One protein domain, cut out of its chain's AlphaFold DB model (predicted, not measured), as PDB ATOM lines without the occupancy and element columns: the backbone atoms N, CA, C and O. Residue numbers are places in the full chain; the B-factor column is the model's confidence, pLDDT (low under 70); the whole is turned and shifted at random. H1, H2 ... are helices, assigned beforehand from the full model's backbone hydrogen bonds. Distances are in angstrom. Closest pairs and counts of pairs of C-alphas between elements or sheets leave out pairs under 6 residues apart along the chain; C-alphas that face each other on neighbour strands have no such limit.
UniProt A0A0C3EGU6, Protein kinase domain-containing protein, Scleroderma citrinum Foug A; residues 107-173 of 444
ATOM      1  N   ARG A 107     299.466 225.346 212.744       97.25
ATOM      2  CA  ARG A 107     299.455 223.945 212.346       97.25
ATOM      3  C   ARG A 107     300.845 223.480 211.925       97.25
ATOM      4  O   ARG A 107     301.252 222.415 212.374       97.25
ATOM      5  N   LYS A 108     301.565 224.266 211.109       97.12
ATOM      6  CA  LYS A 108     302.942 223.949 210.675       97.12
ATOM      7  C   LYS A 108     303.834 223.644 211.894       97.12
ATOM      8  O   LYS A 108     304.485 222.603 211.934       97.12
ATOM      9  N   GLU A 109     303.768 224.483 212.927       97.44
ATOM     10  CA  GLU A 109     304.527 224.312 214.172       97.44
ATOM     11  C   GLU A 109     304.023 223.169 215.060       97.44
ATOM     12  O   GLU A 109     304.826 222.385 215.564       97.44
ATOM     13  N   ALA A 110     302.707 223.020 215.237       96.44
ATOM     14  CA  ALA A 110     302.154 221.921 216.028       96.44
ATOM     15  C   ALA A 110     302.482 220.545 215.415       96.44
ATOM     16  O   ALA A 110     302.870 219.626 216.143       96.44
ATOM     17  N   ASP A 111     302.386 220.416 214.087       96.88
ATOM     18  CA  ASP A 111     302.765 219.206 213.351       96.88
ATOM     19  C   ASP A 111     304.291 218.946 213.487       96.88
ATOM     20  O   ASP A 111     304.691 217.805 213.744       96.88
ATOM     21  N   LYS A 112     305.144 219.989 213.437       97.00
ATOM     22  CA  LYS A 112     306.612 219.904 213.629       97.00
ATOM     23  C   LYS A 112     307.015 219.480 215.051       97.00
ATOM     24  O   LYS A 112     307.753 218.507 215.223       97.00
ATOM     25  N   VAL A 113     306.476 220.130 216.086       96.75
ATOM     26  CA  VAL A 113     306.723 219.776 217.501       96.75
ATOM     27  C   VAL A 113     306.220 218.359 217.811       96.75
ATOM     28  O   VAL A 113     306.898 217.592 218.504       96.75
ATOM     29  N   GLN A 114     305.070 217.951 217.263       97.00
ATOM     30  CA  GLN A 114     304.570 216.584 217.421       97.00
ATOM     31  C   GLN A 114     305.477 215.550 216.732       97.00
ATOM     32  O   GLN A 114     305.771 214.514 217.341       97.00
ATOM     33  N   ALA A 115     305.945 215.818 215.508       96.75
ATOM     34  CA  ALA A 115     306.849 214.937 214.766       96.75
ATOM     35  C   ALA A 115     308.174 214.707 215.515       96.75
ATOM     36  O   ALA A 115     308.589 213.552 215.687       96.75
ATOM     37  N   TYR A 116     308.768 215.779 216.050       96.88
ATOM     38  CA  TYR A 116     309.930 215.730 216.938       96.88
ATOM     39  C   TYR A 116     309.671 214.855 218.173       96.88
ATOM     40  O   TYR A 116     310.388 213.881 218.421       96.88
ATOM     41  N   LEU A 117     308.595 215.125 218.923       96.62
ATOM     42  CA  LEU A 117     308.258 214.353 220.123       96.62
ATOM     43  C   LEU A 117     307.998 212.872 219.814       96.62
ATOM     44  O   LEU A 117     308.302 212.012 220.646       96.62
ATOM     45  N   ASP A 118     307.432 212.548 218.650       97.19
ATOM     46  CA  ASP A 118     307.264 211.167 218.200       97.19
ATOM     47  C   ASP A 118     308.603 210.515 217.809       97.19
ATOM     48  O   ASP A 118     308.830 209.365 218.197       97.19
ATOM     49  N   ARG A 119     309.534 211.227 217.148       97.25
ATOM     50  CA  ARG A 119     310.909 210.739 216.898       97.25
ATOM     51  C   ARG A 119     311.641 210.454 218.209       97.25
ATOM     52  O   ARG A 119     312.151 209.345 218.392       97.25
ATOM     53  N   VAL A 120     311.606 211.382 219.167       96.38
ATOM     54  CA  VAL A 120     312.188 211.210 220.511       96.38
ATOM     55  C   VAL A 120     311.579 209.995 221.223       96.38
ATOM     56  O   VAL A 120     312.312 209.148 221.742       96.38
ATOM     57  N   ARG A 121     310.249 209.824 221.186       97.31
ATOM     58  CA  ARG A 121     309.566 208.651 221.768       97.31
ATOM     59  C   ARG A 121     309.940 207.336 221.068       97.31
ATOM     60  O   ARG A 121     310.103 206.319 221.753       97.31
ATOM     61  N   ARG A 122     310.133 207.319 219.742       97.56
ATOM     62  CA  ARG A 122     310.635 206.142 218.999       97.56
ATOM     63  C   ARG A 122     312.093 205.828 219.361       97.56
ATOM     64  O   ARG A 122     312.400 204.683 219.700       97.56
ATOM     65  N   ASN A 123     312.971 206.828 219.393       97.44
ATOM     66  CA  ASN A 123     314.385 206.668 219.743       97.44
ATOM     67  C   ASN A 123     314.590 206.247 221.212       97.44
ATOM     68  O   ASN A 123     315.385 205.342 221.476       97.44
ATOM     69  N   LEU A 124     313.805 206.759 222.166       97.56
ATOM     70  CA  LEU A 124     313.835 206.286 223.557       97.56
ATOM     71  C   LEU A 124     313.417 204.807 223.679       97.56
ATOM     72  O   LEU A 124     314.028 204.045 224.433       97.56
ATOM     73  N   ARG A 125     312.419 204.362 222.900       97.44
ATOM     74  CA  ARG A 125     312.021 202.941 222.823       97.44
ATOM     75  C   ARG A 125     313.114 202.058 222.207       97.44
ATOM     76  O   ARG A 125     313.264 200.918 222.646       97.44
ATOM     77  N   ARG A 126     313.896 202.557 221.238       97.25
ATOM     78  CA  ARG A 126     315.092 201.863 220.713       97.25
ATOM     79  C   ARG A 126     316.180 201.743 221.773       97.25
ATOM     80  O   ARG A 126     316.669 200.640 222.000       97.25
ATOM     81  N   ARG A 127     316.495 202.835 222.477       97.50
ATOM     82  CA  ARG A 127     317.489 202.856 223.562       97.50
ATOM     83  C   ARG A 127     317.163 201.823 224.645       97.50
ATOM     84  O   ARG A 127     317.955 200.915 224.869       97.50
ATOM     85  N   ARG A 128     315.923 201.821 225.151       97.75
ATOM     86  CA  ARG A 128     315.415 200.812 226.107       97.75
ATOM     87  C   ARG A 128     315.412 199.363 225.580       97.75
ATOM     88  O   ARG A 128     315.248 198.434 226.371       97.75
ATOM     89  N   LYS A 129     315.552 199.117 224.270       97.94
ATOM     90  CA  LYS A 129     315.832 197.771 223.726       97.94
ATOM     91  C   LYS A 129     317.334 197.478 223.732       97.94
ATOM     92  O   LYS A 129     317.719 196.402 224.177       97.94
ATOM     93  N   TRP A 130     318.171 198.419 223.298       97.12
ATOM     94  CA  TRP A 130     319.632 198.271 223.318       97.12
ATOM     95  C   TRP A 130     320.182 198.048 224.731       97.12
ATOM     96  O   TRP A 130     320.990 197.142 224.920       97.12
ATOM     97  N   ASP A 131     319.685 198.789 225.723       97.69
ATOM     98  CA  ASP A 131     320.076 198.630 227.130       97.69
ATOM     99  C   ASP A 131     319.742 197.218 227.652       97.69
ATOM    100  O   ASP A 131     320.570 196.563 228.283       97.69
ATOM    101  N   ARG A 132     318.557 196.687 227.320       97.75
ATOM    102  CA  ARG A 132     318.150 195.327 227.719       97.75
ATOM    103  C   ARG A 132     318.939 194.240 226.986       97.75
ATOM    104  O   ARG A 132     319.338 193.265 227.615       97.75
ATOM    105  N   ARG A 133     319.265 194.446 225.704       97.50
ATOM    106  CA  ARG A 133     320.171 193.566 224.943       97.50
ATOM    107  C   ARG A 133     321.576 193.528 225.547       97.50
ATOM    108  O   ARG A 133     322.171 192.459 225.637       97.50
ATOM    109  N   LYS A 134     322.093 194.679 225.991       97.69
ATOM    110  CA  LYS A 134     323.381 194.793 226.697       97.69
ATOM    111  C   LYS A 134     323.372 194.044 228.036       97.69
ATOM    112  O   LYS A 134     324.386 193.466 228.406       97.69
ATOM    113  N   ASN A 135     322.221 193.988 228.704       98.38
ATOM    114  CA  ASN A 135     322.003 193.216 229.933       98.38
ATOM    115  C   ASN A 135     321.679 191.723 229.680       98.38
ATOM    116  O   ASN A 135     321.213 191.037 230.585       98.38
ATOM    117  N   GLY A 136     321.892 191.211 228.461       98.00
ATOM    118  CA  GLY A 136     321.706 189.795 228.117       98.00
ATOM    119  C   GLY A 136     320.273 189.375 227.757       98.00
ATOM    120  O   GLY A 136     320.050 188.205 227.445       98.00
ATOM    121  N   GLU A 137     319.295 190.288 227.747       98.31
ATOM    122  CA  GLU A 137     317.931 189.954 227.323       98.31
ATOM    123  C   GLU A 137     317.894 189.619 225.820       98.31
ATOM    124  O   GLU A 137     318.449 190.345 224.987       98.31
ATOM    125  N   ARG A 138     317.178 188.548 225.444       96.69
ATOM    126  CA  ARG A 138     316.933 188.167 224.042       96.69
ATOM    127  C   ARG A 138     315.948 189.116 223.347       96.69
ATOM    128  O   ARG A 138     314.836 188.739 222.981       96.69
ATOM    129  N   THR A 139     316.373 190.350 223.106       95.88
ATOM    130  CA  THR A 139     315.665 191.270 222.214       95.88
ATOM    131  C   THR A 139     315.807 190.813 220.760       95.88
ATOM    132  O   THR A 139     316.926 190.561 220.307       95.88
ATOM    133  N   GLY A 140     314.706 190.787 220.004       96.31
ATOM    134  CA  GLY A 140     314.751 190.666 218.540       96.31
ATOM    135  C   GLY A 140     315.388 191.888 217.858       96.31
ATOM    136  O   GLY A 140     315.959 192.753 218.524       96.31
ATOM    137  N   TYR A 141     315.266 191.985 216.530       97.06
ATOM    138  CA  TYR A 141     315.842 193.095 215.759       97.06
ATOM    139  C   TYR A 141     315.452 194.476 216.323       97.06
ATOM    140  O   TYR A 141     314.290 194.753 216.647       97.06
ATOM    141  N   ILE A 142     316.454 195.348 216.436       97.31
ATOM    142  CA  ILE A 142     316.323 196.738 216.867       97.31
ATOM    143  C   ILE A 142     316.775 197.578 215.676       97.31
ATOM    144  O   ILE A 142     317.930 197.462 215.272       97.31
ATOM    145  N   SER A 143     315.886 198.393 215.101       97.25
ATOM    146  CA  SER A 143     316.308 199.291 214.024       97.25
ATOM    147  C   SER A 143     317.287 200.348 214.554       97.25
ATOM    148  O   SER A 143     317.224 200.692 215.745       97.25
ATOM    149  N   PRO A 144     318.172 200.880 213.690       97.25
ATOM    150  CA  PRO A 144     318.970 202.060 214.001       97.25
ATOM    151  C   PRO A 144     318.106 203.213 214.514       97.25
ATOM    152  O   PRO A 144     316.900 203.266 214.249       97.25
ATOM    153  N   TYR A 145     318.725 204.134 215.251       96.69
ATOM    154  CA  TYR A 145     318.086 205.398 215.609       96.69
ATOM    155  C   TYR A 145     317.676 206.155 214.342       96.69
ATOM    156  O   TYR A 145     318.382 206.119 213.340       96.69
ATOM    157  N   GLU A 146     316.527 206.824 214.396       96.12
ATOM    158  CA  GLU A 146     316.207 207.854 213.409       96.12
ATOM    159  C   GLU A 146     317.128 209.043 213.681       96.12
ATOM    160  O   GLU A 146     317.167 209.514 214.821       96.12
ATOM    161  N   SER A 147     317.866 209.486 212.664       96.44
ATOM    162  CA  SER A 147     318.552 210.776 212.670       96.44
ATOM    163  C   SER A 147     317.536 211.917 212.679       96.44
ATOM    164  O   SER A 147     316.357 211.725 212.362       96.44
ATOM    165  N   ASP A 148     317.997 213.102 213.047       96.06
ATOM    166  CA  ASP A 148     317.199 214.316 212.953       96.06
ATOM    167  C   ASP A 148     317.094 214.756 211.473       96.06
ATOM    168  O   ASP A 148     318.088 214.639 210.749       96.06
ATOM    169  N   PRO A 149     315.905 215.166 210.982       96.44
ATOM    170  CA  PRO A 149     315.732 215.676 209.619       96.44
ATOM    171  C   PRO A 149     316.549 216.944 209.349       96.44
ATOM    172  O   PRO A 149     316.750 217.752 210.250       96.44
ATOM    173  N   GLU A 150     316.975 217.155 208.102       95.75
ATOM    174  CA  GLU A 150     317.791 218.318 207.711       95.75
ATOM    175  C   GLU A 150     317.065 219.653 207.976       95.75
ATOM    176  O   GLU A 150     317.676 220.612 208.445       95.75
ATOM    177  N   ASP A 151     315.743 219.695 207.790       93.38
ATOM    178  CA  ASP A 151     314.885 220.843 208.104       93.38
ATOM    179  C   ASP A 151     314.704 221.098 209.615       93.38
ATOM    180  O   ASP A 151     314.391 222.218 210.016       93.38
ATOM    181  N   GLU A 152     314.949 220.092 210.462       94.25
ATOM    182  CA  GLU A 152     315.033 220.236 211.923       94.25
ATOM    183  C   GLU A 152     316.459 220.551 212.414       94.25
ATOM    184  O   GLU A 152     316.631 220.909 213.578       94.25
ATOM    185  N   VAL A 153     317.481 220.440 211.554       94.38
ATOM    186  CA  VAL A 153     318.848 220.917 211.842       94.38
ATOM    187  C   VAL A 153     318.989 222.399 211.489       94.38
ATOM    188  O   VAL A 153     319.633 223.135 212.231       94.38
ATOM    189  N   VAL A 154     318.377 222.843 210.385       93.62
ATOM    190  CA  VAL A 154     318.376 224.259 209.963       93.62
ATOM    191  C   VAL A 154     317.401 225.103 210.791       93.62
ATOM    192  O   VAL A 154     317.729 226.226 211.157       93.62
ATOM    193  N   ASP A 155     316.216 224.572 211.100       94.50
ATOM    194  CA  ASP A 155     315.189 225.255 211.892       94.50
ATOM    195  C   ASP A 155     314.691 224.307 213.003       94.50
ATOM    196  O   ASP A 155     313.801 223.484 212.765       94.50
ATOM    197  N   PRO A 156     315.272 224.341 214.216       96.06
ATOM    198  CA  PRO A 156     314.981 223.342 215.238       96.06
ATOM    199  C   PRO A 156     313.526 223.396 215.744       96.06
ATOM    200  O   PRO A 156     312.902 224.462 215.791       96.06
ATOM    201  N   PRO A 157     312.934 222.256 216.146       96.56
ATOM    202  CA  PRO A 157     311.621 222.239 216.786       96.56
ATOM    203  C   PRO A 157     311.674 222.971 218.136       96.56
ATOM    204  O   PRO A 157     312.562 222.720 218.951       96.56
ATOM    205  N   VAL A 158     310.698 223.852 218.388       96.25
ATOM    206  CA  VAL A 158     310.589 224.593 219.657       96.25
ATOM    207  C   VAL A 158     310.487 223.608 220.824       96.25
ATOM    208  O   VAL A 158     309.792 222.588 220.739       96.25
ATOM    209  N   HIS A 159     311.176 223.896 221.929       96.06
ATOM    210  CA  HIS A 159     311.114 223.046 223.112       96.06
ATOM    211  C   HIS A 159     309.674 222.989 223.658       96.06
ATOM    212  O   HIS A 159     308.980 223.997 223.760       96.06
ATOM    213  N   TYR A 160     309.198 221.781 223.978       95.19
ATOM    214  CA  TYR A 160     307.767 221.530 224.207       95.19
ATOM    215  C   TYR A 160     307.170 222.307 225.391       95.19
ATOM    216  O   TYR A 160     305.981 222.626 225.369       95.19
ATOM    217  N   GLN A 161     307.972 222.598 226.417       95.75
ATOM    218  CA  GLN A 161     307.515 223.380 227.564       95.75
ATOM    219  C   GLN A 161     307.225 224.825 227.132       95.75
ATOM    220  O   GLN A 161     306.119 225.319 227.319       95.75
ATOM    221  N   ASP A 162     308.185 225.438 226.451       95.12
ATOM    222  CA  ASP A 162     308.189 226.806 225.943       95.12
ATOM    223  C   ASP A 162     307.051 226.992 224.917       95.12
ATOM    224  O   ASP A 162     306.221 227.890 225.031       95.12
ATOM    225  N   PHE A 163     306.906 226.044 223.984       95.94
ATOM    226  CA  PHE A 163     305.791 226.007 223.031       95.94
ATOM    227  C   PHE A 163     304.411 225.971 223.722       95.94
ATOM    228  O   PHE A 163     303.430 226.525 223.223       95.94
ATOM    229  N   LYS A 164     304.317 225.334 224.893       95.00
ATOM    230  CA  LYS A 164     303.072 225.226 225.660       95.00
ATOM    231  C   LYS A 164     302.806 226.441 226.556       95.00
ATOM    232  O   LYS A 164     301.647 226.818 226.714       95.00
ATOM    233  N   GLU A 165     303.836 227.003 227.179       94.56
ATOM    234  CA  GLU A 165     303.704 228.045 228.210       94.56
ATOM    235  C   GLU A 165     303.825 229.470 227.661       94.56
ATOM    236  O   GLU A 165     303.256 230.381 228.260       94.56
ATOM    237  N   ASP A 166     304.490 229.649 226.516       94.00
ATOM    238  CA  ASP A 166     304.718 230.941 225.859       94.00
ATOM    239  C   ASP A 166     304.021 231.041 224.490       94.00
ATOM    240  O   ASP A 166     303.326 232.018 224.217       94.00
ATOM    241  N   TRP A 167     304.127 230.028 223.619       95.94
ATOM    242  CA  TRP A 167     303.580 230.146 222.253       95.94
ATOM    243  C   TRP A 167     302.056 229.993 222.225       95.94
ATOM    244  O   TRP A 167     301.369 230.899 221.752       95.94
ATOM    245  N   ILE A 168     301.535 228.881 222.764       94.69
ATOM    246  CA  ILE A 168     300.090 228.583 222.856       94.69
ATOM    247  C   ILE A 168     299.350 229.558 223.792       94.69
ATOM    248  O   ILE A 168     298.175 229.858 223.582       94.69
ATOM    249  N   LYS A 169     300.015 230.061 224.835       89.75
ATOM    250  CA  LYS A 169     299.431 231.022 225.780       89.75
ATOM    251  C   LYS A 169     299.250 232.395 225.113       89.75
ATOM    252  O   LYS A 169     300.058 232.779 224.271       89.75
ATOM    253  N   ALA A 170     298.182 233.115 225.461       82.44
ATOM    254  CA  ALA A 170     297.806 234.405 224.862       82.44
ATOM    255  C   ALA A 170     297.652 234.388 223.321       82.44
ATOM    256  O   ALA A 170     297.692 235.424 222.662       82.44
ATOM    257  N   ALA A 171     297.505 233.202 222.717       82.12
ATOM    258  CA  ALA A 171     297.298 233.053 221.279       82.12
ATOM    259  C   ALA A 171     295.813 233.186 220.892       82.12
ATOM    260  O   ALA A 171     295.509 233.619 219.785       82.12
ATOM    261  N   ASP A 172     294.896 232.817 221.787       90.06
ATOM    262  CA  ASP A 172     293.444 232.782 221.547       90.06
ATOM    263  C   ASP A 172     292.677 233.832 222.375       90.06
ATOM    264  O   ASP A 172     291.467 233.715 222.575       90.06
ATOM    265  N   ASP A 173     293.381 234.853 222.866       92.06
ATOM    266  CA  ASP A 173     292.788 235.941 223.642       92.06
ATOM    267  C   ASP A 173     291.928 236.840 222.730       92.06
ATOM    268  O   ASP A 173     292.245 237.072 221.559       92.06
TER     269      ASP A 173
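What this domain is: This is residues 107 to 173 of the 444 residues of the protein "Protein kinase domain-containing protein" of Scleroderma citrinum Foug A (UniProt A0A0C3EGU6). One long helix, H1, makes most of a rod, and a 15-residue link folds back along it to two short helices, H2 and H3, near its first half. The printed part has 67 residues with three named helices, in the order H1, H2, H3, and no named strand: all helix. It is only just loose, close to extended, with a radius of gyration of the C-alphas of 16.2 A and spans of 54 by 23 by 14 A.

Where its parts are: Find C-alpha 107 at (299.455, 223.945, 212.346); from there H1, residues 107 to 134, runs 40.4 A. Next come H2, residues 150 to 154, 6.4 A, and H3, residues 160 to 167, 9.8 A, ending at C-alpha 167 at (303.580, 230.146, 222.253).

How they stand to each other: Look at Val 113 and Tyr 160: their C-alphas, the closest of H1 and H3, are 7.0 A apart. H1 and H3 are close but not clearly touching, at a shallow tilt of 17 degrees, opposite ways. H2 is apart from H3, and only just apart from H1, at 8.5 A. Every O i to N i+4 pair is within hydrogen-bond range in H2, 23 of 24 in H1 and 3 of 4 in H3.

The domain as a whole: The C-alphas of Gly 136 and Asp 173, the two farthest apart, are 54.6 A apart. The printed part has no cut; H1 to H2 is a long link, H2 to H3 a tight one. No printed residue is under 70 in pLDDT.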